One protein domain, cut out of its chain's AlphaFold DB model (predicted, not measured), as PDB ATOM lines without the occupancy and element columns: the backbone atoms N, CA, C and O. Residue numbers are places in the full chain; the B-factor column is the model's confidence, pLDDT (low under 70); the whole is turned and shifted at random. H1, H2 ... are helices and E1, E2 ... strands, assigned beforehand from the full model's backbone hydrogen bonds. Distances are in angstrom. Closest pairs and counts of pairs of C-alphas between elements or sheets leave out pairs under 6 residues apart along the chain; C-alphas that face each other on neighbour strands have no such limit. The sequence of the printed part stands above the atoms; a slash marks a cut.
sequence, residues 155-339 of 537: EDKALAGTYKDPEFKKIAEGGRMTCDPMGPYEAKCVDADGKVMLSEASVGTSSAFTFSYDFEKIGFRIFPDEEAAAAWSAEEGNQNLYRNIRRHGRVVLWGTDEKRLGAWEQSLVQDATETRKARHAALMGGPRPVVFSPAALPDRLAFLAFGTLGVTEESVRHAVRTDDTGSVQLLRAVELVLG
ATOM      1  N   GLU A 155     -47.602 -31.072  42.937       47.19
ATOM      2  CA  GLU A 155     -47.309 -29.701  43.374       47.19
ATOM      3  C   GLU A 155     -46.188 -29.075  42.523       47.19
ATOM      4  O   GLU A 155     -46.413 -28.032  41.912       47.19
ATOM      5  N   ASP A 156     -45.056 -29.762  42.321       42.81
ATOM      6  CA  ASP A 156     -43.965 -29.319  41.428       42.81
ATOM      7  C   ASP A 156     -44.462 -29.034  39.993       42.81
ATOM      8  O   ASP A 156     -44.020 -28.099  39.321       42.81
ATOM      9  N   LYS A 157     -45.425 -29.834  39.513       47.19
ATOM     10  CA  LYS A 157     -46.085 -29.639  38.210       47.19
ATOM     11  C   LYS A 157     -47.084 -28.485  38.196       47.19
ATOM     12  O   LYS A 157     -47.304 -27.920  37.126       47.19
ATOM     13  N   ALA A 158     -47.679 -28.136  39.335       53.00
ATOM     14  CA  ALA A 158     -48.503 -26.938  39.464       53.00
ATOM     15  C   ALA A 158     -47.622 -25.678  39.451       53.00
ATOM     16  O   ALA A 158     -47.911 -24.761  38.687       53.00
ATOM     17  N   LEU A 159     -46.498 -25.686  40.180       49.62
ATOM     18  CA  LEU A 159     -45.487 -24.619  40.172       49.62
ATOM     19  C   LEU A 159     -44.912 -24.391  38.765       49.62
ATOM     20  O   LEU A 159     -44.931 -23.273  38.257       49.62
ATOM     21  N   ALA A 160     -44.505 -25.458  38.067       45.66
ATOM     22  CA  ALA A 160     -44.089 -25.381  36.660       45.66
ATOM     23  C   ALA A 160     -45.229 -24.972  35.695       45.66
ATOM     24  O   ALA A 160     -44.970 -24.598  34.549       45.66
ATOM     25  N   GLY A 161     -46.486 -25.049  36.142       48.34
ATOM     26  CA  GLY A 161     -47.658 -24.518  35.451       48.34
ATOM     27  C   GLY A 161     -47.837 -23.011  35.648       48.34
ATOM     28  O   GLY A 161     -48.211 -22.333  34.696       48.34
ATOM     29  N   THR A 162     -47.509 -22.465  36.826       54.50
ATOM     30  CA  THR A 162     -47.646 -21.028  37.138       54.50
ATOM     31  C   THR A 162     -46.814 -20.142  36.204       54.50
ATOM     32  O   THR A 162     -47.261 -19.071  35.816       54.50
ATOM     33  N   TYR A 163     -45.662 -20.623  35.730       50.59
ATOM     34  CA  TYR A 163     -44.834 -19.926  34.729       50.59
ATOM     35  C   TYR A 163     -45.448 -19.842  33.329       50.59
ATOM     36  O   TYR A 163     -44.985 -19.072  32.490       50.59
ATOM     37  N   LYS A 164     -46.487 -20.639  33.069       49.50
ATOM     38  CA  LYS A 164     -47.283 -20.602  31.837       49.50
ATOM     39  C   LYS A 164     -48.612 -19.885  32.031       49.50
ATOM     40  O   LYS A 164     -49.394 -19.814  31.084       49.50
ATOM     41  N   ASP A 165     -48.867 -19.367  33.230       57.00
ATOM     42  CA  ASP A 165     -50.008 -18.507  33.464       57.00
ATOM     43  C   ASP A 165     -49.826 -17.213  32.648       57.00
ATOM     44  O   ASP A 165     -48.771 -16.568  32.742       57.00
ATOM     45  N   PRO A 166     -50.806 -16.817  31.814       55.22
ATOM     46  CA  PRO A 166     -50.711 -15.575  31.062       55.22
ATOM     47  C   PRO A 166     -50.569 -14.351  31.974       55.22
ATOM     48  O   PRO A 166     -50.075 -13.335  31.501       55.22
ATOM     49  N   GLU A 167     -50.947 -14.414  33.254       58.03
ATOM     50  CA  GLU A 167     -50.782 -13.307  34.200       58.03
ATOM     51  C   GLU A 167     -49.375 -13.256  34.808       58.03
ATOM     52  O   GLU A 167     -48.820 -12.165  34.898       58.03
ATOM     53  N   PHE A 168     -48.706 -14.395  35.051       56.75
ATOM     54  CA  PHE A 168     -47.250 -14.387  35.289       56.75
ATOM     55  C   PHE A 168     -46.520 -13.750  34.096       56.75
ATOM     56  O   PHE A 168     -45.619 -12.927  34.256       56.75
ATOM     57  N   LYS A 169     -46.966 -14.079  32.877       59.69
ATOM     58  CA  LYS A 169     -46.427 -13.498  31.647       59.69
ATOM     59  C   LYS A 169     -46.723 -11.992  31.533       59.69
ATOM     60  O   LYS A 169     -45.820 -11.246  31.181       59.69
ATOM     61  N   LYS A 170     -47.914 -11.512  31.927       63.06
ATOM     62  CA  LYS A 170     -48.219 -10.067  32.050       63.06
ATOM     63  C   LYS A 170     -47.347  -9.362  33.088       63.06
ATOM     64  O   LYS A 170     -46.948  -8.234  32.836       63.06
ATOM     65  N   ILE A 171     -47.047  -9.987  34.227       58.59
ATOM     66  CA  ILE A 171     -46.136  -9.408  35.226       58.59
ATOM     67  C   ILE A 171     -44.744  -9.237  34.600       58.59
ATOM     68  O   ILE A 171     -44.157  -8.163  34.704       58.59
ATOM     69  N   ALA A 172     -44.261 -10.253  33.878       53.16
ATOM     70  CA  ALA A 172     -42.960 -10.241  33.206       53.16
ATOM     71  C   ALA A 172     -42.872  -9.311  31.969       53.16
ATOM     72  O   ALA A 172     -41.790  -8.816  31.669       53.16
ATOM     73  N   GLU A 173     -43.976  -9.082  31.247       55.06
ATOM     74  CA  GLU A 173     -44.010  -8.325  29.977       55.06
ATOM     75  C   GLU A 173     -44.662  -6.932  30.084       55.06
ATOM     76  O   GLU A 173     -44.495  -6.103  29.192       55.06
ATOM     77  N   GLY A 174     -45.447  -6.677  31.135       48.84
ATOM     78  CA  GLY A 174     -46.302  -5.493  31.283       48.84
ATOM     79  C   GLY A 174     -45.770  -4.421  32.236       48.84
ATOM     80  O   GLY A 174     -46.182  -3.261  32.149       48.84
ATOM     81  N   GLY A 175     -44.832  -4.766  33.120       57.25
ATOM     82  CA  GLY A 175     -44.048  -3.768  33.843       57.25
ATOM     83  C   GLY A 175     -43.103  -3.036  32.886       57.25
ATOM     84  O   GLY A 175     -42.459  -3.660  32.051       57.25
ATOM     85  N   ARG A 176     -42.929  -1.713  33.040       71.12
ATOM     86  CA  ARG A 176     -41.855  -0.946  32.360       71.12
ATOM     87  C   ARG A 176     -40.473  -1.204  32.979       71.12
ATOM     88  O   ARG A 176     -39.669  -0.291  33.125       71.12
ATOM     89  N   MET A 177     -40.254  -2.429  33.426       79.44
ATOM     90  CA  MET A 177     -39.132  -2.852  34.242       79.44
ATOM     91  C   MET A 177     -38.417  -3.981  33.517       79.44
ATOM     92  O   MET A 177     -39.052  -4.806  32.864       79.44
ATOM     93  N   THR A 178     -37.099  -4.030  33.640       88.19
ATOM     94  CA  THR A 178     -36.263  -5.064  33.022       88.19
ATOM     95  C   THR A 178     -35.189  -5.458  34.018       88.19
ATOM     96  O   THR A 178     -34.486  -4.580  34.510       88.19
ATOM     97  N   CYS A 179     -35.070  -6.746  34.331       90.25
ATOM     98  CA  CYS A 179     -34.051  -7.261  35.242       90.25
ATOM     99  C   CYS A 179     -33.097  -8.188  34.486       90.25
ATOM    100  O   CYS A 179     -33.477  -9.300  34.126       90.25
ATOM    101  N   ASP A 180     -31.867  -7.727  34.275       90.38
ATOM    102  CA  ASP A 180     -30.794  -8.518  33.675       90.38
ATOM    103  C   ASP A 180     -30.087  -9.317  34.790       90.38
ATOM    104  O   ASP A 180     -29.433  -8.697  35.636       90.38
ATOM    105  N   PRO A 181     -30.192 -10.658  34.857       87.12
ATOM    106  CA  PRO A 181     -29.502 -11.432  35.887       87.12
ATOM    107  C   PRO A 181     -27.979 -11.340  35.706       87.12
ATOM    108  O   PRO A 181     -27.443 -11.643  34.639       87.12
ATOM    109  N   MET A 182     -27.281 -10.928  36.763       83.31
ATOM    110  CA  MET A 182     -25.822 -10.783  36.809       83.31
ATOM    111  C   MET A 182     -25.136 -11.991  37.460       83.31
ATOM    112  O   MET A 182     -23.988 -12.294  37.134       83.31
ATOM    113  N   GLY A 183     -25.842 -12.692  38.347       82.62
ATOM    114  CA  GLY A 183     -25.334 -13.830  39.103       82.62
ATOM    115  C   GLY A 183     -26.458 -14.624  39.777       82.62
ATOM    116  O   GLY A 183     -27.636 -14.301  39.612       82.62
ATOM    117  N   PRO A 184     -26.131 -15.685  40.534       82.62
ATOM    118  CA  PRO A 184     -27.118 -16.378  41.354       82.62
ATOM    119  C   PRO A 184     -27.639 -15.423  42.436       82.62
ATOM    120  O   PRO A 184     -26.874 -14.998  43.296       82.62
ATOM    121  N   TYR A 185     -28.933 -15.102  42.377       88.56
ATOM    122  CA  TYR A 185     -29.598 -14.125  43.252       88.56
ATOM    123  C   TYR A 185     -29.099 -12.664  43.123       88.56
ATOM    124  O   TYR A 185     -29.387 -11.843  43.994       88.56
ATOM    125  N   GLU A 186     -28.396 -12.321  42.036       89.69
ATOM    126  CA  GLU A 186     -27.947 -10.956  41.709       89.69
ATOM    127  C   GLU A 186     -28.505 -10.526  40.342       89.69
ATOM    128  O   GLU A 186     -28.339 -11.244  39.351       89.69
ATOM    129  N   ALA A 187     -29.098  -9.333  40.238       91.31
ATOM    130  CA  ALA A 187     -29.563  -8.777  38.965       91.31
ATOM    131  C   ALA A 187     -29.402  -7.252  38.872       91.31
ATOM    132  O   ALA A 187     -29.229  -6.545  39.860       91.31
ATOM    133  N   LYS A 188     -29.485  -6.730  37.649       92.12
ATOM    134  CA  LYS A 188     -29.580  -5.301  37.348       92.12
ATOM    135  C   LYS A 188     -31.012  -4.997  36.918       92.12
ATOM    136  O   LYS A 188     -31.388  -5.287  35.787       92.12
ATOM    137  N   CYS A 189     -31.808  -4.431  37.818       91.81
ATOM    138  CA  CYS A 189     -33.224  -4.140  37.601       91.81
ATOM    139  C   CYS A 189     -33.467  -2.658  37.304       91.81
ATOM    140  O   CYS A 189     -33.117  -1.793  38.100       91.81
ATOM    141  N   VAL A 190     -34.140  -2.358  36.196       90.94
ATOM    142  CA  VAL A 190     -34.721  -1.038  35.916       90.94
ATOM    143  C   VAL A 190     -36.106  -0.974  36.564       90.94
ATOM    144  O   VAL A 190     -36.935  -1.841  36.297       90.94
ATOM    145  N   ASP A 191     -36.360   0.016  37.420       88.44
ATOM    146  CA  ASP A 191     -37.680   0.251  38.031       88.44
ATOM    147  C   ASP A 191     -38.611   1.026  37.072       88.44
ATOM    148  O   ASP A 191     -38.178   1.593  36.071       88.44
ATOM    149  N   ALA A 192     -39.906   1.092  37.381       85.06
ATOM    150  CA  ALA A 192     -40.938   1.683  36.526       85.06
ATOM    151  C   ALA A 192     -40.792   3.205  36.280       85.06
ATOM    152  O   ALA A 192     -41.502   3.755  35.433       85.06
ATOM    153  N   ASP A 193     -39.895   3.884  37.007       87.12
ATOM    154  CA  ASP A 193     -39.489   5.279  36.781       87.12
ATOM    155  C   ASP A 193     -38.199   5.427  35.948       87.12
ATOM    156  O   ASP A 193     -37.735   6.543  35.724       87.12
ATOM    157  N   GLY A 194     -37.637   4.318  35.459       88.94
ATOM    158  CA  GLY A 194     -36.424   4.279  34.646       88.94
ATOM    159  C   GLY A 194     -35.118   4.234  35.443       88.94
ATOM    160  O   GLY A 194     -34.057   4.122  34.827       88.94
ATOM    161  N   LYS A 195     -35.143   4.289  36.787       90.50
ATOM    162  CA  LYS A 195     -33.911   4.147  37.578       90.50
ATOM    163  C   LYS A 195     -33.352   2.730  37.480       90.50
ATOM    164  O   LYS A 195     -34.044   1.757  37.777       90.50
ATOM    165  N   VAL A 196     -32.070   2.637  37.136       91.25
ATOM    166  CA  VAL A 196     -31.285   1.399  37.172       91.25
ATOM    167  C   VAL A 196     -30.871   1.113  38.614       91.25
ATOM    168  O   VAL A 196     -30.257   1.956  39.259       91.25
ATOM    169  N   MET A 197     -31.172  -0.087  39.097       91.62
ATOM    170  CA  MET A 197     -30.799  -0.593  40.415       91.62
ATOM    171  C   MET A 197     -29.933  -1.842  40.263       91.62
ATOM    172  O   MET A 197     -30.221  -2.698  39.427       91.62
ATOM    173  N   LEU A 198     -28.920  -1.983  41.112       92.44
ATOM    174  CA  LEU A 198     -28.346  -3.295  41.407       92.44
ATOM    175  C   LEU A 198     -29.215  -3.951  42.480       92.44
ATOM    176  O   LEU A 198     -29.581  -3.286  43.452       92.44
ATOM    177  N   SER A 199     -29.568  -5.219  42.287       93.38
ATOM    178  CA  SER A 199     -30.414  -5.983  43.194       93.38
ATOM    179  C   SER A 199     -29.767  -7.292  43.632       93.38
ATOM    180  O   SER A 199     -29.108  -7.978  42.851       93.38
ATOM    181  N   GLU A 200     -29.972  -7.627  44.901       91.69
ATOM    182  CA  GLU A 200     -29.396  -8.786  45.585       91.69
ATOM    183  C   GLU A 200     -30.487  -9.449  46.439       91.69
ATOM    184  O   GLU A 200     -31.229  -8.760  47.151       91.69
ATOM    185  N   ALA A 201     -30.611 -10.776  46.361       90.19
ATOM    186  CA  ALA A 201     -31.571 -11.549  47.143       90.19
ATOM    187  C   ALA A 201     -30.892 -12.573  48.063       90.19
ATOM    188  O   ALA A 201     -30.013 -13.328  47.662       90.19
ATOM    189  N   SER A 202     -31.371 -12.645  49.304       87.75
ATOM    190  CA  SER A 202     -30.982 -13.655  50.290       87.75
ATOM    191  C   SER A 202     -32.159 -14.595  50.548       87.75
ATOM    192  O   SER A 202     -33.263 -14.141  50.860       87.75
ATOM    193  N   VAL A 203     -31.936 -15.904  50.389       84.50
ATOM    194  CA  VAL A 203     -32.990 -16.932  50.343       84.50
ATOM    195  C   VAL A 203     -32.792 -17.988  51.437       84.50
ATOM    196  O   VAL A 203     -31.840 -18.768  51.402       84.50
ATOM    197  N   GLY A 204     -33.732 -18.052  52.385       83.62
ATOM    198  CA  GLY A 204     -33.728 -18.982  53.520       83.62
ATOM    199  C   GLY A 204     -35.124 -19.520  53.860       83.62
ATOM    200  O   GLY A 204     -35.826 -20.069  53.008       83.62
ATOM    201  N   THR A 205     -35.536 -19.416  55.127       81.44
ATOM    202  CA  THR A 205     -36.936 -19.633  55.563       81.44
ATOM    203  C   THR A 205     -37.833 -18.434  55.253       81.44
ATOM    204  O   THR A 205     -39.038 -18.593  55.074       81.44
ATOM    205  N   SER A 206     -37.222 -17.260  55.130       87.75
ATOM    206  CA  SER A 206     -37.775 -16.043  54.540       87.75
ATOM    207  C   SER A 206     -36.948 -15.666  53.297       87.75
ATOM    208  O   SER A 206     -35.948 -16.319  52.990       87.75
ATOM    209  N   SER A 207     -37.353 -14.653  52.531       91.06
ATOM    210  CA  SER A 207     -36.564 -14.156  51.388       91.06
ATOM    211  C   SER A 207     -36.462 -12.638  51.423       91.06
ATOM    212  O   SER A 207     -37.486 -11.958  51.411       91.06
ATOM    213  N   ALA A 208     -35.241 -12.114  51.503       93.06
ATOM    214  CA  ALA A 208     -34.946 -10.685  51.551       93.06
ATOM    215  C   ALA A 208     -34.426 -10.202  50.196       93.06
ATOM    216  O   ALA A 208     -33.568 -10.851  49.607       93.06
ATOM    217  N   PHE A 209     -34.921  -9.057  49.737       95.25
ATOM    218  CA  PHE A 209     -34.597  -8.436  48.457       95.25
ATOM    219  C   PHE A 209     -34.104  -7.020  48.714       95.25
ATOM    220  O   PHE A 209     -34.808  -6.228  49.340       95.25
ATOM    221  N   THR A 210     -32.906  -6.702  48.238       94.62
ATOM    222  CA  THR A 210     -32.241  -5.416  48.458       94.62
ATOM    223  C   THR A 210     -31.898  -4.787  47.118       94.62
ATOM    224  O   THR A 210     -31.417  -5.472  46.223       94.62
ATOM    225  N   PHE A 211     -32.127  -3.483  46.988       93.38
ATOM    226  CA  PHE A 211     -31.927  -2.705  45.772       93.38
ATOM    227  C   PHE A 211     -31.128  -1.444  46.114       93.38
ATOM    228  O   PHE A 211     -31.509  -0.702  47.021       93.38
ATOM    229  N   SER A 212     -30.040  -1.187  45.390       91.81
ATOM    230  CA  SER A 212     -29.215   0.019  45.547       91.81
ATOM    231  C   SER A 212     -29.002   0.737  44.217       91.81
ATOM    232  O   SER A 212     -28.690   0.097  43.208       91.81
ATOM    233  N   TYR A 213     -29.162   2.056  44.232       90.06
ATOM    234  CA  TYR A 213     -29.060   2.957  43.081       90.06
ATOM    235  C   TYR A 213     -28.701   4.359  43.572       90.06
ATOM    236  O   TYR A 213     -29.147   4.763  44.641       90.06
ATOM    237  N   ASP A 214     -27.933   5.119  42.796       85.69
ATOM    238  CA  ASP A 214     -27.409   6.431  43.202       85.69
ATOM    239  C   ASP A 214     -26.714   6.357  44.586       85.69
ATOM    240  O   ASP A 214     -25.678   5.708  44.717       85.69
ATOM    241  N   PHE A 215     -27.315   6.956  45.621       82.62
ATOM    242  CA  PHE A 215     -26.924   6.840  47.037       82.62
ATOM    243  C   PHE A 215     -28.052   6.253  47.908       82.62
ATOM    244  O   PHE A 215     -27.988   6.282  49.136       82.62
ATOM    245  N   GLU A 216     -29.103   5.740  47.271       89.38
ATOM    246  CA  GLU A 216     -30.311   5.216  47.895       89.38
ATOM    247  C   GLU A 216     -30.254   3.690  48.019       89.38
ATOM    248  O   GLU A 216     -29.796   2.974  47.121       89.38
ATOM    249  N   LYS A 217     -30.795   3.175  49.125       86.44
ATOM    250  CA  LYS A 217     -30.971   1.740  49.357       86.44
ATOM    251  C   LYS A 217     -32.385   1.466  49.837       86.44
ATOM    252  O   LYS A 217     -32.872   2.115  50.758       86.44
ATOM    253  N   ILE A 218     -33.046   0.489  49.233       93.69
ATOM    254  CA  ILE A 218     -34.409   0.072  49.577       93.69
ATOM    255  C   ILE A 218     -34.507  -1.452  49.503       93.69
ATOM    256  O   ILE A 218     -33.762  -2.088  48.762       93.69
ATOM    257  N   GLY A 219     -35.405  -2.064  50.265       95.25
ATOM    258  CA  GLY A 219     -35.605  -3.504  50.214       95.25
ATOM    259  C   GLY A 219     -36.909  -3.970  50.839       95.25
ATOM    260  O   GLY A 219     -37.660  -3.188  51.429       95.25
ATOM    261  N   PHE A 220     -37.180  -5.261  50.671       96.44
ATOM    262  CA  PHE A 220     -38.298  -5.947  51.302       96.44
ATOM    263  C   PHE A 220     -37.958  -7.398  51.658       96.44
ATOM    264  O   PHE A 220     -37.273  -8.089  50.908       96.44
ATOM    265  N   ARG A 221     -38.458  -7.890  52.798       95.38
ATOM    266  CA  ARG A 221     -38.336  -9.289  53.240       95.38
ATOM    267  C   ARG A 221     -39.716  -9.917  53.294       95.38
ATOM    268  O   ARG A 221     -40.626  -9.397  53.939       95.38
ATOM    269  N   ILE A 222     -39.852 -11.027  52.579       94.31
ATOM    270  CA  ILE A 222     -41.043 -11.861  52.523       94.31
ATOM    271  C   ILE A 222     -40.895 -12.968  53.565       94.31
ATOM    272  O   ILE A 222     -39.963 -13.771  53.498       94.31
ATOM    273  N   PHE A 223     -41.834 -13.030  54.496       92.06
ATOM    274  CA  PHE A 223     -41.941 -14.090  55.491       92.06
ATOM    275  C   PHE A 223     -42.994 -15.134  55.067       92.06
ATOM    276  O   PHE A 223     -43.854 -14.843  54.220       92.06
ATOM    277  N   PRO A 224     -42.948 -16.359  55.626       86.00
ATOM    278  CA  PRO A 224     -44.008 -17.350  55.428       86.00
ATOM    279  C   PRO A 224     -45.351 -16.882  56.013       86.00
ATOM    280  O   PRO A 224     -46.404 -17.184  55.457       86.00
ATOM    281  N   ASP A 225     -45.323 -16.098  57.091       87.88
ATOM    282  CA  ASP A 225     -46.498 -15.625  57.820       87.88
ATOM    283  C   ASP A 225     -46.287 -14.221  58.424       87.88
ATOM    284  O   ASP A 225     -45.209 -13.625  58.344       87.88
ATOM    285  N   GLU A 226     -47.359 -13.660  58.989       90.81
ATOM    286  CA  GLU A 226     -47.346 -12.337  59.621       90.81
ATOM    287  C   GLU A 226     -46.654 -12.329  60.998       90.81
ATOM    288  O   GLU A 226     -46.111 -11.297  61.395       90.81
ATOM    289  N   GLU A 227     -46.631 -13.451  61.722       88.50
ATOM    290  CA  GLU A 227     -46.072 -13.520  63.079       88.50
ATOM    291  C   GLU A 227     -44.539 -13.437  63.043       88.50
ATOM    292  O   GLU A 227     -43.945 -12.656  63.789       88.50
ATOM    293  N   ALA A 228     -43.901 -14.143  62.106       86.50
ATOM    294  CA  ALA A 228     -42.469 -14.043  61.840       86.50
ATOM    295  C   ALA A 228     -42.067 -12.633  61.361       86.50
ATOM    296  O   ALA A 228     -41.076 -12.076  61.838       86.50
ATOM    297  N   ALA A 229     -42.869 -12.019  60.482       89.12
ATOM    298  CA  ALA A 229     -42.657 -10.636  60.045       89.12
ATOM    299  C   ALA A 229     -42.779  -9.635  61.207       89.12
ATOM    300  O   ALA A 229     -41.987  -8.697  61.308       89.12
ATOM    301  N   ALA A 230     -43.756  -9.836  62.098       89.88
ATOM    302  CA  ALA A 230     -43.950  -9.011  63.285       89.88
ATOM    303  C   ALA A 230     -42.764  -9.132  64.246       89.88
ATOM    304  O   ALA A 230     -42.183  -8.105  64.601       89.88
ATOM    305  N   ALA A 231     -42.361 -10.358  64.593       87.50
ATOM    306  CA  ALA A 231     -41.225 -10.629  65.468       87.50
ATOM    307  C   ALA A 231     -39.927  -9.997  64.940       87.50
ATOM    308  O   ALA A 231     -39.259  -9.276  65.678       87.50
ATOM    309  N   TRP A 232     -39.615 -10.177  63.650       90.12
ATOM    310  CA  TRP A 232     -38.424  -9.586  63.035       90.12
ATOM    311  C   TRP A 232     -38.458  -8.048  63.038       90.12
ATOM    312  O   TRP A 232     -37.467  -7.406  63.376       90.12
ATOM    313  N   SER A 233     -39.613  -7.440  62.735       89.75
ATOM    314  CA  SER A 233     -39.771  -5.974  62.766       89.75
ATOM    315  C   SER A 233     -39.721  -5.361  64.176       89.75
ATOM    316  O   SER A 233     -39.498  -4.158  64.314       89.75
ATOM    317  N   ALA A 234     -39.941  -6.166  65.220       87.00
ATOM    318  CA  ALA A 234     -39.919  -5.749  66.622       87.00
ATOM    319  C   ALA A 234     -38.543  -5.926  67.294       87.00
ATOM    320  O   ALA A 234     -38.341  -5.446  68.407       87.00
ATOM    321  N   GLU A 235     -37.604  -6.612  66.642       83.25
ATOM    322  CA  GLU A 235     -36.246  -6.820  67.141       83.25
ATOM    323  C   GLU A 235     -35.418  -5.526  67.023       83.25
ATOM    324  O   GLU A 235     -35.194  -5.001  65.931       83.25
ATOM    325  N   GLU A 236     -34.935  -5.027  68.164       78.00
ATOM    326  CA  GLU A 236     -34.182  -3.769  68.292       78.00
ATOM    327  C   GLU A 236     -32.942  -3.720  67.379       78.00
ATOM    328  O   GLU A 236     -32.642  -2.687  66.782       78.00
ATOM    329  N   GLY A 237     -32.262  -4.858  67.189       73.00
ATOM    330  CA  GLY A 237     -31.143  -4.979  66.250       73.00
ATOM    331  C   GLY A 237     -31.531  -4.644  64.805       73.00
ATOM    332  O   GLY A 237     -30.794  -3.931  64.128       73.00
ATOM    333  N   ASN A 238     -32.714  -5.070  64.347       77.69
ATOM    334  CA  ASN A 238     -33.198  -4.728  63.009       77.69
ATOM    335  C   ASN A 238     -33.639  -3.262  62.938       77.69
ATOM    336  O   ASN A 238     -33.331  -2.599  61.954       77.69
ATOM    337  N   GLN A 239     -34.295  -2.729  63.975       79.00
ATOM    338  CA  GLN A 239     -34.709  -1.315  64.014       79.00
ATOM    339  C   GLN A 239     -33.522  -0.340  63.971       79.00
ATOM    340  O   GLN A 239     -33.636   0.732  63.379       79.00
ATOM    341  N   ASN A 240     -32.376  -0.727  64.535       74.81
ATOM    342  CA  ASN A 240     -31.133   0.041  64.448       74.81
ATOM    343  C   ASN A 240     -30.399  -0.142  63.102       74.81
ATOM    344  O   ASN A 240     -29.748   0.791  62.635       74.81
ATOM    345  N   LEU A 241     -30.493  -1.321  62.474       74.50
ATOM    346  CA  LEU A 241     -29.790  -1.653  61.225       74.50
ATOM    347  C   LEU A 241     -30.524  -1.189  59.952       74.50
ATOM    348  O   LEU A 241     -29.886  -0.840  58.961       74.50
ATOM    349  N   TYR A 242     -31.859  -1.191  59.952       81.44
ATOM    350  CA  TYR A 242     -32.678  -0.898  58.777       81.44
ATOM    351  C   TYR A 242     -33.474   0.395  58.971       81.44
ATOM    352  O   TYR A 242     -34.358   0.485  59.819       81.44
ATOM    353  N   ARG A 243     -33.201   1.406  58.139       88.12
ATOM    354  CA  ARG A 243     -33.948   2.673  58.164       88.12
ATOM    355  C   ARG A 243     -35.380   2.492  57.647       88.12
ATOM    356  O   ARG A 243     -35.625   1.696  56.742       88.12
ATOM    357  N   ASN A 244     -36.311   3.264  58.212       92.88
ATOM    358  CA  ASN A 244     -37.703   3.389  57.766       92.88
ATOM    359  C   ASN A 244     -38.446   2.050  57.568       92.88
ATOM    360  O   ASN A 244     -39.107   1.846  56.548       92.88
ATOM    361  N   ILE A 245     -38.356   1.147  58.554       94.12
ATOM    362  CA  ILE A 245     -39.065  -0.143  58.538       94.12
ATOM    363  C   ILE A 245     -40.588   0.063  58.472       94.12
ATOM    364  O   ILE A 245     -41.159   0.762  59.311       94.12
ATOM    365  N   ARG A 246     -41.268  -0.598  57.525       95.06
ATOM    366  CA  ARG A 246     -42.743  -0.630  57.421       95.06
ATOM    367  C   ARG A 246     -43.232  -2.062  57.200       95.06
ATOM    368  O   ARG A 246     -42.877  -2.685  56.202       95.06
ATOM    369  N   ARG A 247     -44.046  -2.602  58.115       94.50
ATOM    370  CA  ARG A 247     -44.590  -3.973  58.031       94.50
ATOM    371  C   ARG A 247     -46.027  -3.983  57.511       94.50
ATOM    372  O   ARG A 247     -46.892  -3.330  58.084       94.50
ATOM    373  N   HIS A 248     -46.279  -4.813  56.502       92.44
ATOM    374  CA  HIS A 248     -47.587  -5.069  55.899       92.44
ATOM    375  C   HIS A 248     -47.831  -6.576  55.812       92.44
ATOM    376  O   HIS A 248     -47.333  -7.261  54.916       92.44
ATOM    377  N   GLY A 249     -48.564  -7.113  56.791       90.62
ATOM    378  CA  GLY A 249     -48.761  -8.556  56.941       90.62
ATOM    379  C   GLY A 249     -47.423  -9.292  57.069       90.62
ATOM    380  O   GLY A 249     -46.625  -8.992  57.960       90.62
ATOM    381  N   ARG A 250     -47.176 -10.225  56.141       92.44
ATOM    382  CA  ARG A 250     -45.940 -11.023  56.019       92.44
ATOM    383  C   ARG A 250     -44.785 -10.325  55.277       92.44
ATOM    384  O   ARG A 250     -43.759 -10.954  55.038       92.44
ATOM    385  N   VAL A 251     -44.958  -9.079  54.836       94.94
ATOM    386  CA  VAL A 251     -43.935  -8.318  54.100       94.94
ATOM    387  C   VAL A 251     -43.411  -7.201  54.993       94.94
ATOM    388  O   VAL A 251     -44.193  -6.455  55.580       94.94
ATOM    389  N   VAL A 252     -42.091  -7.060  55.086       95.94
ATOM    390  CA  VAL A 252     -41.447  -5.931  55.772       95.94
ATOM    391  C   VAL A 252     -40.604  -5.161  54.766       95.94
ATOM    392  O   VAL A 252     -39.740  -5.755  54.133       95.94
ATOM    393  N   LEU A 253     -40.866  -3.865  54.613       96.62
ATOM    394  CA  LEU A 253     -40.112  -2.926  53.777       96.62
ATOM    395  C   LEU A 253     -39.080  -2.165  54.625       96.62
ATOM    396  O   LEU A 253     -39.335  -1.935  55.806       96.62
ATOM    397  N   TRP A 254     -37.976  -1.714  54.027       95.88
ATOM    398  CA  TRP A 254     -37.011  -0.772  54.628       95.88
ATOM    399  C   TRP A 254     -36.279   0.040  53.554       95.88
ATOM    400  O   TRP A 254     -36.230  -0.363  52.391       95.88
ATOM    401  N   GLY A 255     -35.652   1.153  53.935       93.56
ATOM    402  CA  GLY A 255     -34.795   1.921  53.036       93.56
ATOM    403  C   GLY A 255     -34.629   3.399  53.377       93.56
ATOM    404  O   GLY A 255     -35.150   3.902  54.370       93.56
ATOM    405  N   THR A 256     -33.894   4.096  52.518       92.50
ATOM    406  CA  THR A 256     -33.686   5.547  52.559       92.50
ATOM    407  C   THR A 256     -34.691   6.302  51.676       92.50
ATOM    408  O   THR A 256     -35.237   7.305  52.133       92.50
ATOM    409  N   ASP A 257     -35.053   5.778  50.494       93.88
ATOM    410  CA  ASP A 257     -36.079   6.386  49.626       93.88
ATOM    411  C   ASP A 257     -37.496   6.155  50.190       93.88
ATOM    412  O   ASP A 257     -38.207   5.202  49.850       93.88
ATOM    413  N   GLU A 258     -37.934   7.079  51.046       94.50
ATOM    414  CA  GLU A 258     -39.279   7.106  51.629       94.50
ATOM    415  C   GLU A 258     -40.408   7.251  50.600       94.50
ATOM    416  O   GLU A 258     -41.531   6.803  50.853       94.50
ATOM    417  N   LYS A 259     -40.134   7.850  49.435       94.38
ATOM    418  CA  LYS A 259     -41.121   8.042  48.367       94.38
ATOM    419  C   LYS A 259     -41.387   6.720  47.650       94.38
ATOM    420  O   LYS A 259     -42.546   6.375  47.410       94.38
ATOM    421  N   ARG A 260     -40.337   5.953  47.344       93.31
ATOM    422  CA  ARG A 260     -40.442   4.613  46.750       93.31
ATOM    423  C   ARG A 260     -40.970   3.595  47.761       93.31
ATOM    424  O   ARG A 260     -41.851   2.819  47.395       93.31
ATOM    425  N   LEU A 261     -40.569   3.685  49.035       94.44
ATOM    426  CA  LEU A 261     -41.190   2.933  50.135       94.44
ATOM    427  C   LEU A 261     -42.696   3.186  50.225       94.44
ATOM    428  O   LEU A 261     -43.469   2.233  50.240       94.44
ATOM    429  N   GLY A 262     -43.122   4.454  50.222       94.69
ATOM    430  CA  GLY A 262     -44.537   4.822  50.245       94.69
ATOM    431  C   GLY A 262     -45.319   4.290  49.038       94.69
ATOM    432  O   GLY A 262     -46.468   3.880  49.187       94.69
ATOM    433  N   ALA A 263     -44.703   4.227  47.854       92.25
ATOM    434  CA  ALA A 263     -45.320   3.634  46.667       92.25
ATOM    435  C   ALA A 263     -45.450   2.097  46.762       92.25
ATOM    436  O   ALA A 263     -46.465   1.537  46.345       92.25
ATOM    437  N   TRP A 264     -44.448   1.408  47.319       93.44
ATOM    438  CA  TRP A 264     -44.480  -0.043  47.544       93.44
ATOM    439  C   TRP A 264     -45.503  -0.427  48.626       93.44
ATOM    440  O   TRP A 264     -46.321  -1.323  48.414       93.44
ATOM    441  N   GLU A 265     -45.537   0.321  49.727       94.12
ATOM    442  CA  GLU A 265     -46.558   0.259  50.780       94.12
ATOM    443  C   GLU A 265     -47.974   0.454  50.220       94.12
ATOM    444  O   GLU A 265     -48.863  -0.357  50.482       94.12
ATOM    445  N   GLN A 266     -48.185   1.468  49.374       92.62
ATOM    446  CA  GLN A 266     -49.478   1.685  48.721       92.62
ATOM    447  C   GLN A 266     -49.889   0.508  47.827       92.62
ATOM    448  O   GLN A 266     -51.063   0.143  47.847       92.62
ATOM    449  N   SER A 267     -48.962  -0.123  47.097       89.56
ATOM    450  CA  SER A 267     -49.294  -1.296  46.270       89.56
ATOM    451  C   SER A 267     -49.717  -2.516  47.103       89.56
ATOM    452  O   SER A 267     -50.679  -3.188  46.739       89.56
ATOM    453  N   LEU A 268     -49.085  -2.746  48.263       90.12
ATOM    454  CA  LEU A 268     -49.473  -3.807  49.206       90.12
ATOM    455  C   LEU A 268     -50.865  -3.554  49.812       90.12
ATOM    456  O   LEU A 268     -51.690  -4.463  49.886       90.12
ATOM    457  N   VAL A 269     -51.156  -2.311  50.209       88.62
ATOM    458  CA  VAL A 269     -52.461  -1.925  50.774       88.62
ATOM    459  C   VAL A 269     -53.579  -1.973  49.722       88.62
ATOM    460  O   VAL A 269     -54.707  -2.368  50.038       88.62
ATOM    461  N   GLN A 270     -53.284  -1.594  48.474       85.00
ATOM    462  CA  GLN A 270     -54.227  -1.685  47.358       85.00
ATOM    463  C   GLN A 270     -54.563  -3.144  47.040       85.00
ATOM    464  O   GLN A 270     -55.736  -3.501  47.139       85.00
ATOM    465  N   ASP A 271     -53.578  -4.005  46.769       79.81
ATOM    466  CA  ASP A 271     -53.834  -5.418  46.449       79.81
ATOM    467  C   ASP A 271     -54.569  -6.149  47.587       79.81
ATOM    468  O   ASP A 271     -55.625  -6.741  47.361       79.81
ATOM    469  N   ALA A 272     -54.141  -5.994  48.846       77.62
ATOM    470  CA  ALA A 272     -54.861  -6.560  49.991       77.62
ATOM    471  C   ALA A 272     -56.339  -6.108  50.051       77.62
ATOM    472  O   ALA A 272     -57.228  -6.863  50.463       77.62
ATOM    473  N   THR A 273     -56.629  -4.884  49.596       78.50
ATOM    474  CA  THR A 273     -57.994  -4.356  49.481       78.50
ATOM    475  C   THR A 273     -58.748  -4.954  48.287       78.50
ATOM    476  O   THR A 273     -59.938  -5.253  48.409       78.50
ATOM    477  N   GLU A 274     -58.102  -5.167  47.142       77.56
ATOM    478  CA  GLU A 274     -58.730  -5.719  45.932       77.56
ATOM    479  C   GLU A 274     -58.946  -7.228  46.020       77.56
ATOM    480  O   GLU A 274     -60.067  -7.689  45.807       77.56
ATOM    481  N   THR A 275     -57.963  -7.973  46.517       72.19
ATOM    482  CA  THR A 275     -58.094  -9.367  46.952       72.19
ATOM    483  C   THR A 275     -59.264  -9.542  47.936       72.19
ATOM    484  O   THR A 275     -60.056 -10.485  47.818       72.19
ATOM    485  N   ARG A 276     -59.467  -8.605  48.880       70.06
ATOM    486  CA  ARG A 276     -60.627  -8.616  49.791       70.06
ATOM    487  C   ARG A 276     -61.957  -8.343  49.072       70.06
ATOM    488  O   ARG A 276     -62.939  -9.028  49.370       70.06
ATOM    489  N   LYS A 277     -62.009  -7.400  48.119       70.81
ATOM    490  CA  LYS A 277     -63.195  -7.146  47.270       70.81
ATOM    491  C   LYS A 277     -63.539  -8.372  46.412       70.81
ATOM    492  O   LYS A 277     -64.689  -8.804  46.413       70.81
ATOM    493  N   ALA A 278     -62.554  -8.968  45.737       68.75
ATOM    494  CA  ALA A 278     -62.718 -10.136  44.870       68.75
ATOM    495  C   ALA A 278     -63.228 -11.358  45.650       68.75
ATOM    496  O   ALA A 278     -64.167 -12.030  45.222       68.75
ATOM    497  N   ARG A 279     -62.691 -11.593  46.856       65.00
ATOM    498  CA  ARG A 279     -63.205 -12.608  47.793       65.00
ATOM    499  C   ARG A 279     -64.661 -12.357  48.187       65.00
ATOM    500  O   ARG A 279     -65.450 -13.297  48.203       65.00
ATOM    501  N   HIS A 280     -65.036 -11.109  48.469       66.25
ATOM    502  CA  HIS A 280     -66.423 -10.766  48.790       66.25
ATOM    503  C   HIS A 280     -67.362 -10.976  47.587       66.25
ATOM    504  O   HIS A 280     -68.422 -11.576  47.742       66.25
ATOM    505  N   ALA A 281     -66.945 -10.591  46.376       67.06
ATOM    506  CA  ALA A 281     -67.701 -10.836  45.146       67.06
ATOM    507  C   ALA A 281     -67.893 -12.339  44.859       67.06
ATOM    508  O   ALA A 281     -69.001 -12.766  44.534       67.06
ATOM    509  N   ALA A 282     -66.854 -13.159  45.049       65.94
ATOM    510  CA  ALA A 282     -66.928 -14.613  44.883       65.94
ATOM    511  C   ALA A 282     -67.835 -15.298  45.929       65.94
ATOM    512  O   ALA A 282     -68.495 -16.289  45.615       65.94
ATOM    513  N   LEU A 283     -67.912 -14.764  47.155       68.50
ATOM    514  CA  LEU A 283     -68.878 -15.206  48.176       68.50
ATOM    515  C   LEU A 283     -70.324 -14.818  47.822       68.50
ATOM    516  O   LEU A 283     -71.247 -15.553  48.163       68.50
ATOM    517  N   MET A 284     -70.517 -13.713  47.099       73.94
ATOM    518  CA  MET A 284     -71.818 -13.249  46.592       73.94
ATOM    519  C   MET A 284     -72.228 -13.900  45.254       73.94
ATOM    520  O   MET A 284     -73.168 -13.443  44.608       73.94
ATOM    521  N   GLY A 285     -71.545 -14.970  44.825       64.62
ATOM    522  CA  GLY A 285     -71.876 -15.714  43.602       64.62
ATOM    523  C   GLY A 285     -71.325 -15.116  42.302       64.62
ATOM    524  O   GLY A 285     -71.676 -15.595  41.225       64.62
ATOM    525  N   GLY A 286     -70.453 -14.106  42.382       63.50
ATOM    526  CA  GLY A 286     -69.675 -13.637  41.236       63.50
ATOM    527  C   GLY A 286     -68.709 -14.709  40.704       63.50
ATOM    528  O   GLY A 286     -68.481 -15.727  41.370       63.50
ATOM    529  N   PRO A 287     -68.115 -14.502  39.513       57.19
ATOM    530  CA  PRO A 287     -67.111 -15.416  38.980       57.19
ATOM    531  C   PRO A 287     -65.978 -15.574  39.996       57.19
ATOM    532  O   PRO A 287     -65.408 -14.589  40.468       57.19
ATOM    533  N   ARG A 288     -65.660 -16.821  40.355       51.44
ATOM    534  CA  ARG A 288     -64.498 -17.096  41.203       51.44
ATOM    535  C   ARG A 288     -63.249 -16.677  40.421       51.44
ATOM    536  O   ARG A 288     -63.070 -17.207  39.323       51.44
ATOM    537  N   PRO A 289     -62.397 -15.776  40.943       52.81
ATOM    538  CA  PRO A 289     -61.096 -15.548  40.331       52.81
ATOM    539  C   PRO A 289     -60.320 -16.869  40.316       52.81
ATOM    540  O   PRO A 289     -60.500 -17.709  41.208       52.81
ATOM    541  N   VAL A 290     -59.459 -17.057  39.314       53.47
ATOM    542  CA  VAL A 290     -58.447 -18.119  39.366       53.47
ATOM    543  C   VAL A 290     -57.619 -17.853  40.622       53.47
ATOM    544  O   VAL A 290     -57.192 -16.724  40.854       53.47
ATOM    545  N   VAL A 291     -57.539 -18.841  41.517       46.41
ATOM    546  CA  VAL A 291     -57.238 -18.575  42.931       46.41
ATOM    547  C   VAL A 291     -55.735 -18.425  43.152       46.41
ATOM    548  O   VAL A 291     -55.077 -19.332  43.658       46.41
ATOM    549  N   PHE A 292     -55.215 -17.245  42.820       54.09
ATOM    550  CA  PHE A 292     -53.971 -16.752  43.395       54.09
ATOM    551  C   PHE A 292     -54.090 -16.700  44.924       54.09
ATOM    552  O   PHE A 292     -55.170 -16.473  45.490       54.09
ATOM    553  N   SER A 293     -52.974 -16.948  45.608       61.94
ATOM    554  CA  SER A 293     -52.931 -16.876  47.065       61.94
ATOM    555  C   SER A 293     -53.223 -15.444  47.530       61.94
ATOM    556  O   SER A 293     -52.640 -14.513  46.980       61.94
ATOM    557  N   PRO A 294     -54.032 -15.225  48.590       60.78
ATOM    558  CA  PRO A 294     -54.257 -13.885  49.153       60.78
ATOM    559  C   PRO A 294     -53.005 -13.261  49.784       60.78
ATOM    560  O   PRO A 294     -53.082 -12.185  50.367       60.78
ATOM    561  N   ALA A 295     -51.903 -14.006  49.784       74.62
ATOM    562  CA  ALA A 295     -50.622 -13.618  50.322       74.62
ATOM    563  C   ALA A 295     -49.627 -13.211  49.220       74.62
ATOM    564  O   ALA A 295     -48.540 -12.769  49.580       74.62
ATOM    565  N   ALA A 296     -49.943 -13.393  47.929       82.12
ATOM    566  CA  ALA A 296     -49.045 -13.088  46.810       82.12
ATOM    567  C   ALA A 296     -48.491 -11.650  46.872       82.12
ATOM    568  O   ALA A 296     -49.101 -10.763  47.464       82.12
ATOM    569  N   LEU A 297     -47.308 -11.419  46.296       86.62
ATOM    570  CA  LEU A 297     -46.802 -10.056  46.142       86.62
ATOM    571  C   LEU A 297     -47.525  -9.319  44.998       86.62
ATOM    572  O   LEU A 297     -47.711  -9.919  43.938       86.62
ATOM    573  N   PRO A 298     -47.821  -8.012  45.150       87.94
ATOM    574  CA  PRO A 298     -48.270  -7.163  44.049       87.94
ATOM    575  C   PRO A 298     -47.263  -7.164  42.896       87.94
ATOM    576  O   PRO A 298     -46.053  -7.134  43.143       87.94
ATOM    577  N   ASP A 299     -47.753  -7.105  41.654       85.00
ATOM    578  CA  ASP A 299     -46.998  -7.241  40.396       85.00
ATOM    579  C   ASP A 299     -45.610  -6.585  40.401       85.00
ATOM    580  O   ASP A 299     -44.628  -7.205  39.998       85.00
ATOM    581  N   ARG A 300     -45.496  -5.340  40.894       87.25
ATOM    582  CA  ARG A 300     -44.221  -4.604  40.922       87.25
ATOM    583  C   ARG A 300     -43.180  -5.257  41.834       87.25
ATOM    584  O   ARG A 300     -42.020  -5.370  41.450       87.25
ATOM    585  N   LEU A 301     -43.587  -5.691  43.025       91.56
ATOM    586  CA  LEU A 301     -42.705  -6.368  43.980       91.56
ATOM    587  C   LEU A 301     -42.441  -7.815  43.548       91.56
ATOM    588  O   LEU A 301     -41.317  -8.292  43.685       91.56
ATOM    589  N   ALA A 302     -43.440  -8.489  42.968       90.75
ATOM    590  CA  ALA A 302     -43.282  -9.824  42.402       90.75
ATOM    591  C   ALA A 302     -42.263  -9.838  41.250       90.75
ATOM    592  O   ALA A 302     -41.333 -10.643  41.269       90.75
ATOM    593  N   PHE A 303     -42.374  -8.908  40.295       89.38
ATOM    594  CA  PHE A 303     -41.419  -8.753  39.195       89.38
ATOM    595  C   PHE A 303     -39.993  -8.516  39.701       89.38
ATOM    596  O   PHE A 303     -39.075  -9.230  39.304       89.38
ATOM    597  N   LEU A 304     -39.808  -7.545  40.604       91.31
ATOM    598  CA  LEU A 304     -38.492  -7.226  41.162       91.31
ATOM    599  C   LEU A 304     -37.889  -8.421  41.917       91.31
ATOM    600  O   LEU A 304     -36.690  -8.679  41.792       91.31
ATOM    601  N   ALA A 305     -38.706  -9.194  42.638       93.50
ATOM    602  CA  ALA A 305     -38.263 -10.423  43.285       93.50
ATOM    603  C   ALA A 305     -37.835 -11.491  42.263       93.50
ATOM    604  O   ALA A 305     -36.704 -11.966  42.325       93.50
ATOM    605  N   PHE A 306     -38.685 -11.840  41.289       92.31
ATOM    606  CA  PHE A 306     -38.361 -12.848  40.270       92.31
ATOM    607  C   PHE A 306     -37.135 -12.464  39.429       92.31
ATOM    608  O   PHE A 306     -36.271 -13.307  39.188       92.31
ATOM    609  N   GLY A 307     -37.021 -11.192  39.042       90.81
ATOM    610  CA  GLY A 307     -35.858 -10.669  38.332       90.81
ATOM    611  C   GLY A 307     -34.565 -10.825  39.134       90.81
ATOM    612  O   GLY A 307     -33.589 -11.361  38.618       90.81
ATOM    613  N   THR A 308     -34.585 -10.456  40.419       92.94
ATOM    614  CA  THR A 308     -33.429 -10.619  41.323       92.94
ATOM    615  C   THR A 308     -33.067 -12.090  41.554       92.94
ATOM    616  O   THR A 308     -31.892 -12.428  41.632       92.94
ATOM    617  N   LEU A 309     -34.051 -12.994  41.601       91.94
ATOM    618  CA  LEU A 309     -33.816 -14.438  41.732       91.94
ATOM    619  C   LEU A 309     -33.236 -15.103  40.466       91.94
ATOM    620  O   LEU A 309     -32.919 -16.290  40.516       91.94
ATOM    621  N   GLY A 310     -33.138 -14.405  39.326       89.00
ATOM    622  CA  GLY A 310     -32.778 -15.031  38.045       89.00
ATOM    623  C   GLY A 310     -33.825 -16.047  37.562       89.00
ATOM    624  O   GLY A 310     -33.499 -17.071  36.950       89.00
ATOM    625  N   VAL A 311     -35.098 -15.804  37.884       87.38
ATOM    626  CA  VAL A 311     -36.207 -16.711  37.574       87.38
ATOM    627  C   VAL A 311     -36.573 -16.622  36.093       87.38
ATOM    628  O   VAL A 311     -37.070 -15.609  35.606       87.38
ATOM    629  N   THR A 312     -36.369 -17.727  35.383       83.62
ATOM    630  CA  THR A 312     -36.760 -17.929  33.985       83.62
ATOM    631  C   THR A 312     -37.509 -19.254  33.865       83.62
ATOM    632  O   THR A 312     -37.417 -20.112  34.749       83.62
ATOM    633  N   GLU A 313     -38.233 -19.482  32.761       80.25
ATOM    634  CA  GLU A 313     -38.872 -20.793  32.561       80.25
ATOM    635  C   GLU A 313     -37.824 -21.924  32.541       80.25
ATOM    636  O   GLU A 313     -38.112 -23.045  32.950       80.25
ATOM    637  N   GLU A 314     -36.587 -21.640  32.120       83.94
ATOM    638  CA  GLU A 314     -35.495 -22.613  32.101       83.94
ATOM    639  C   GLU A 314     -34.912 -22.881  33.492       83.94
ATOM    640  O   GLU A 314     -34.762 -24.054  33.839       83.94
ATOM    641  N   SER A 315     -34.653 -21.856  34.317       84.06
ATOM    642  CA  SER A 315     -34.123 -22.064  35.676       84.06
ATOM    643  C   SER A 315     -35.134 -22.770  36.584       84.06
ATOM    644  O   SER A 315     -34.755 -23.658  37.346       84.06
ATOM    645  N   VAL A 316     -36.436 -22.514  36.415       82.50
ATOM    646  CA  VAL A 316     -37.496 -23.248  37.129       82.50
ATOM    647  C   VAL A 316     -37.654 -24.679  36.605       82.50
ATOM    648  O   VAL A 316     -37.725 -25.620  37.395       82.50
ATOM    649  N   ARG A 317     -37.667 -24.892  35.277       84.69
ATOM    650  CA  ARG A 317     -37.690 -26.250  34.692       84.69
ATOM    651  C   ARG A 317     -36.449 -27.064  35.061       84.69
ATOM    652  O   ARG A 317     -36.542 -28.290  35.077       84.69
ATOM    653  N   HIS A 318     -35.309 -26.414  35.299       85.19
ATOM    654  CA  HIS A 318     -34.115 -27.041  35.852       85.19
ATOM    655  C   HIS A 318     -34.355 -27.414  37.316       85.19
ATOM    656  O   HIS A 318     -34.283 -28.594  37.640       85.19
ATOM    657  N   ALA A 319     -34.747 -26.455  38.160       85.81
ATOM    658  CA  ALA A 319     -34.947 -26.670  39.592       85.81
ATOM    659  C   ALA A 319     -35.973 -27.769  39.923       85.81
ATOM    660  O   ALA A 319     -35.732 -28.598  40.793       85.81
ATOM    661  N   VAL A 320     -37.070 -27.870  39.162       84.50
ATOM    662  CA  VAL A 320     -38.075 -28.954  39.277       84.50
ATOM    663  C   VAL A 320     -37.526 -30.344  38.879       84.50
ATOM    664  O   VAL A 320     -38.191 -31.363  39.067       84.50
ATOM    665  N   ARG A 321     -36.317 -30.425  38.311       88.69
ATOM    666  CA  ARG A 321     -35.634 -31.676  37.927       88.69
ATOM    667  C   ARG A 321     -34.402 -31.993  38.780       88.69
ATOM    668  O   ARG A 321     -33.847 -33.079  38.607       88.69
ATOM    669  N   THR A 322     -33.946 -31.078  39.635       85.25
ATOM    670  CA  THR A 322     -32.678 -31.206  40.365       85.25
ATOM    671  C   THR A 322     -32.859 -30.958  41.859       85.25
ATOM    672  O   THR A 322     -33.043 -29.828  42.293       85.25
ATOM    673  N   ASP A 323     -32.721 -32.022  42.655       83.69
ATOM    674  CA  ASP A 323     -32.816 -32.007  44.128       83.69
ATOM    675  C   ASP A 323     -31.605 -31.324  44.822       83.69
ATOM    676  O   ASP A 323     -31.188 -31.726  45.912       83.69
ATOM    677  N   ASP A 324     -30.968 -30.340  44.180       87.38
ATOM    678  CA  ASP A 324     -29.850 -29.590  44.755       87.38
ATOM    679  C   ASP A 324     -30.334 -28.432  45.646       87.38
ATOM    680  O   ASP A 324     -31.463 -27.946  45.539       87.38
ATOM    681  N   THR A 325     -29.471 -27.974  46.552       81.00
ATOM    682  CA  THR A 325     -29.840 -26.972  47.561       81.00
ATOM    683  C   THR A 325     -30.202 -25.612  46.968       81.00
ATOM    684  O   THR A 325     -31.058 -24.938  47.535       81.00
ATOM    685  N   GLY A 326     -29.597 -25.219  45.841       79.38
ATOM    686  CA  GLY A 326     -29.910 -23.960  45.163       79.38
ATOM    687  C   GLY A 326     -31.275 -24.021  44.485       79.38
ATOM    688  O   GLY A 326     -32.091 -23.123  44.657       79.38
ATOM    689  N   SER A 327     -31.573 -25.127  43.805       85.06
ATOM    690  CA  SER A 327     -32.887 -25.389  43.207       85.06
ATOM    691  C   SER A 327     -34.018 -25.411  44.242       85.06
ATOM    692  O   SER A 327     -35.053 -24.776  44.037       85.06
ATOM    693  N   VAL A 328     -33.813 -26.071  45.389       83.44
ATOM    694  CA  VAL A 328     -34.798 -26.098  46.488       83.44
ATOM    695  C   VAL A 328     -34.989 -24.709  47.115       83.44
ATOM    696  O   VAL A 328     -36.118 -24.324  47.412       83.44
ATOM    697  N   GLN A 329     -33.916 -23.926  47.280       85.56
ATOM    698  CA  GLN A 329     -34.003 -22.530  47.724       85.56
ATOM    699  C   GLN A 329     -34.779 -21.661  46.722       85.56
ATOM    700  O   GLN A 329     -35.710 -20.964  47.121       85.56
ATOM    701  N   LEU A 330     -34.451 -21.743  45.430       87.25
ATOM    702  CA  LEU A 330     -35.101 -20.983  44.361       87.25
ATOM    703  C   LEU A 330     -36.610 -21.254  44.304       87.25
ATOM    704  O   LEU A 330     -37.399 -20.309  44.282       87.25
ATOM    705  N   LEU A 331     -37.022 -22.526  44.344       86.75
ATOM    706  CA  LEU A 331     -38.440 -22.902  44.370       86.75
ATOM    707  C   LEU A 331     -39.151 -22.355  45.613       86.75
ATOM    708  O   LEU A 331     -40.255 -21.829  45.499       86.75
ATOM    709  N   ARG A 332     -38.500 -22.375  46.781       86.81
ATOM    710  CA  ARG A 332     -39.062 -21.814  48.015       86.81
ATOM    711  C   ARG A 332     -39.189 -20.289  47.983       86.81
ATOM    712  O   ARG A 332     -40.171 -19.748  48.487       86.81
ATOM    713  N   ALA A 333     -38.232 -19.585  47.377       88.69
ATOM    714  CA  ALA A 333     -38.331 -18.143  47.154       88.69
ATOM    715  C   ALA A 333     -39.485 -17.810  46.194       88.69
ATOM    716  O   ALA A 333     -40.248 -16.879  46.440       88.69
ATOM    717  N   VAL A 334     -39.665 -18.614  45.144       89.69
ATOM    718  CA  VAL A 334     -40.790 -18.516  44.205       89.69
ATOM    719  C   VAL A 334     -42.135 -18.761  44.901       89.69
ATOM    720  O   VAL A 334     -43.048 -17.950  44.758       89.69
ATOM    721  N   GLU A 335     -42.255 -19.814  45.714       88.19
ATOM    722  CA  GLU A 335     -43.428 -20.069  46.563       88.19
ATOM    723  C   GLU A 335     -43.704 -18.910  47.530       88.19
ATOM    724  O   GLU A 335     -44.864 -18.544  47.738       88.19
ATOM    725  N   LEU A 336     -42.654 -18.313  48.107       89.31
ATOM    726  CA  LEU A 336     -42.770 -17.136  48.961       89.31
ATOM    727  C   LEU A 336     -43.270 -15.925  48.172       89.31
ATOM    728  O   LEU A 336     -44.172 -15.268  48.669       89.31
ATOM    729  N   VAL A 337     -42.779 -15.635  46.964       90.38
ATOM    730  CA  VAL A 337     -43.277 -14.513  46.137       90.38
ATOM    731  C   VAL A 337     -44.740 -14.722  45.731       90.38
ATOM    732  O   VAL A 337     -45.565 -13.828  45.916       90.38
ATOM    733  N   LEU A 338     -45.087 -15.923  45.261       87.38
ATOM    734  CA  LEU A 338     -46.448 -16.302  44.855       87.38
ATOM    735  C   LEU A 338     -47.427 -16.454  46.038       87.38
ATOM    736  O   LEU A 338     -48.632 -16.595  45.834       87.38
ATOM    737  N   GLY A 339     -46.927 -16.458  47.278       84.94
ATOM    738  CA  GLY A 339     -47.731 -16.657  48.485       84.94
ATOM    739  C   GLY A 339     -48.243 -18.089  48.679       84.94
ATOM    740  O   GLY A 339     -49.178 -18.286  49.454       84.94
TER     741      GLY A 339
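AT A GLANCE: This is residues 155 to 339 of the 537 residues of an uncharacterized protein of Streptomyces sp. WAC05292 (UniProt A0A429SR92). A twisted antiparallel sheet of seven strands curls round one helix, H6, and H8 runs beside H6 on the same face. Long H5 begins over the E7 and E6 end of that face and runs on beyond the sheet, while H3 covers the opposite face there. The printed part has 185 residues, with eight named helices and seven named strands in the order H1 H2 E1 E2 E3 E4 E5 H3 H4 E6 E7 H5 H6 H7 H8; across the sheet the order is E1 E2 E3 E4 E5 E7 E6. The class is mixed, and the whole is compact, with a radius of gyration of the C-alphas of 16.4 A and spans of 46 by 40 by 33 A.

IN THESE COORDINATES: Find C-alpha 155 at (-47.309, -29.701, 43.374), where H1, residues 155 to 162, begins; H2 follows at 166 to 174. Next read E1, 178 to 183, E2, 186 to 190, E3, 196 to 203 and 22.6 A long, E4, 207 to 213, and E5, 216 to 222. Then come H3, 226 to 234, H4, 236 to 241, E6, 246 to 248, and E7, 251 to 255. From C-alpha 258 at (-39.279, 7.106, 51.629), H5 runs 37.2 A to residue 283. H6, 299 to 308, H7, 313 to 319, and H8, 325 to 338, follow.

HOW THE PARTS SIT: Look first at the meander E1 to E5, each strand the antiparallel neighbour of the one before: N 180 and O 188, 2.9 A, N 189 and O 197, 2.8 A, N 200 and O 210, 2.9 A, and N 209 and O 220, 2.8 A, are within hydrogen-bond range. So are N 219 and O 254, 2.8 A, between E5 and E7, and N 248 and O 251, 2.8 A, in the hairpin E6 and E7. E5, H3 H4 and E6 form a split strand-helix-strand unit, with E7 between its two strands and a right-handed crossover. Three layers stand here: H5, H6 and H8 on one face, H3 on the other. H5 runs along E7, at 3 degrees on the local plane. H6 touches H8 (residues 334 to 338 alone) and H2; the closest C-alphas are Ala 302 and Val 337, 6.0 A, and Ile 171 and Asp 299, 5.7 A. H7 touches H8 at Ala 319 and Ser 327, 4.4 A between C-alphas. H1 is close to but not clearly touching H7, and H4 to H3. In the eight helices every O i to N i+4 pair is within range.

THE WHOLE: The C-alphas farthest apart, Phe 215 and Gly 285, are 50.4 A apart. The printed part has no cut; the link H5 to H6 is long. Confidence is under 70 in residues 155 to 175, 278 to 283 and 285 to 294.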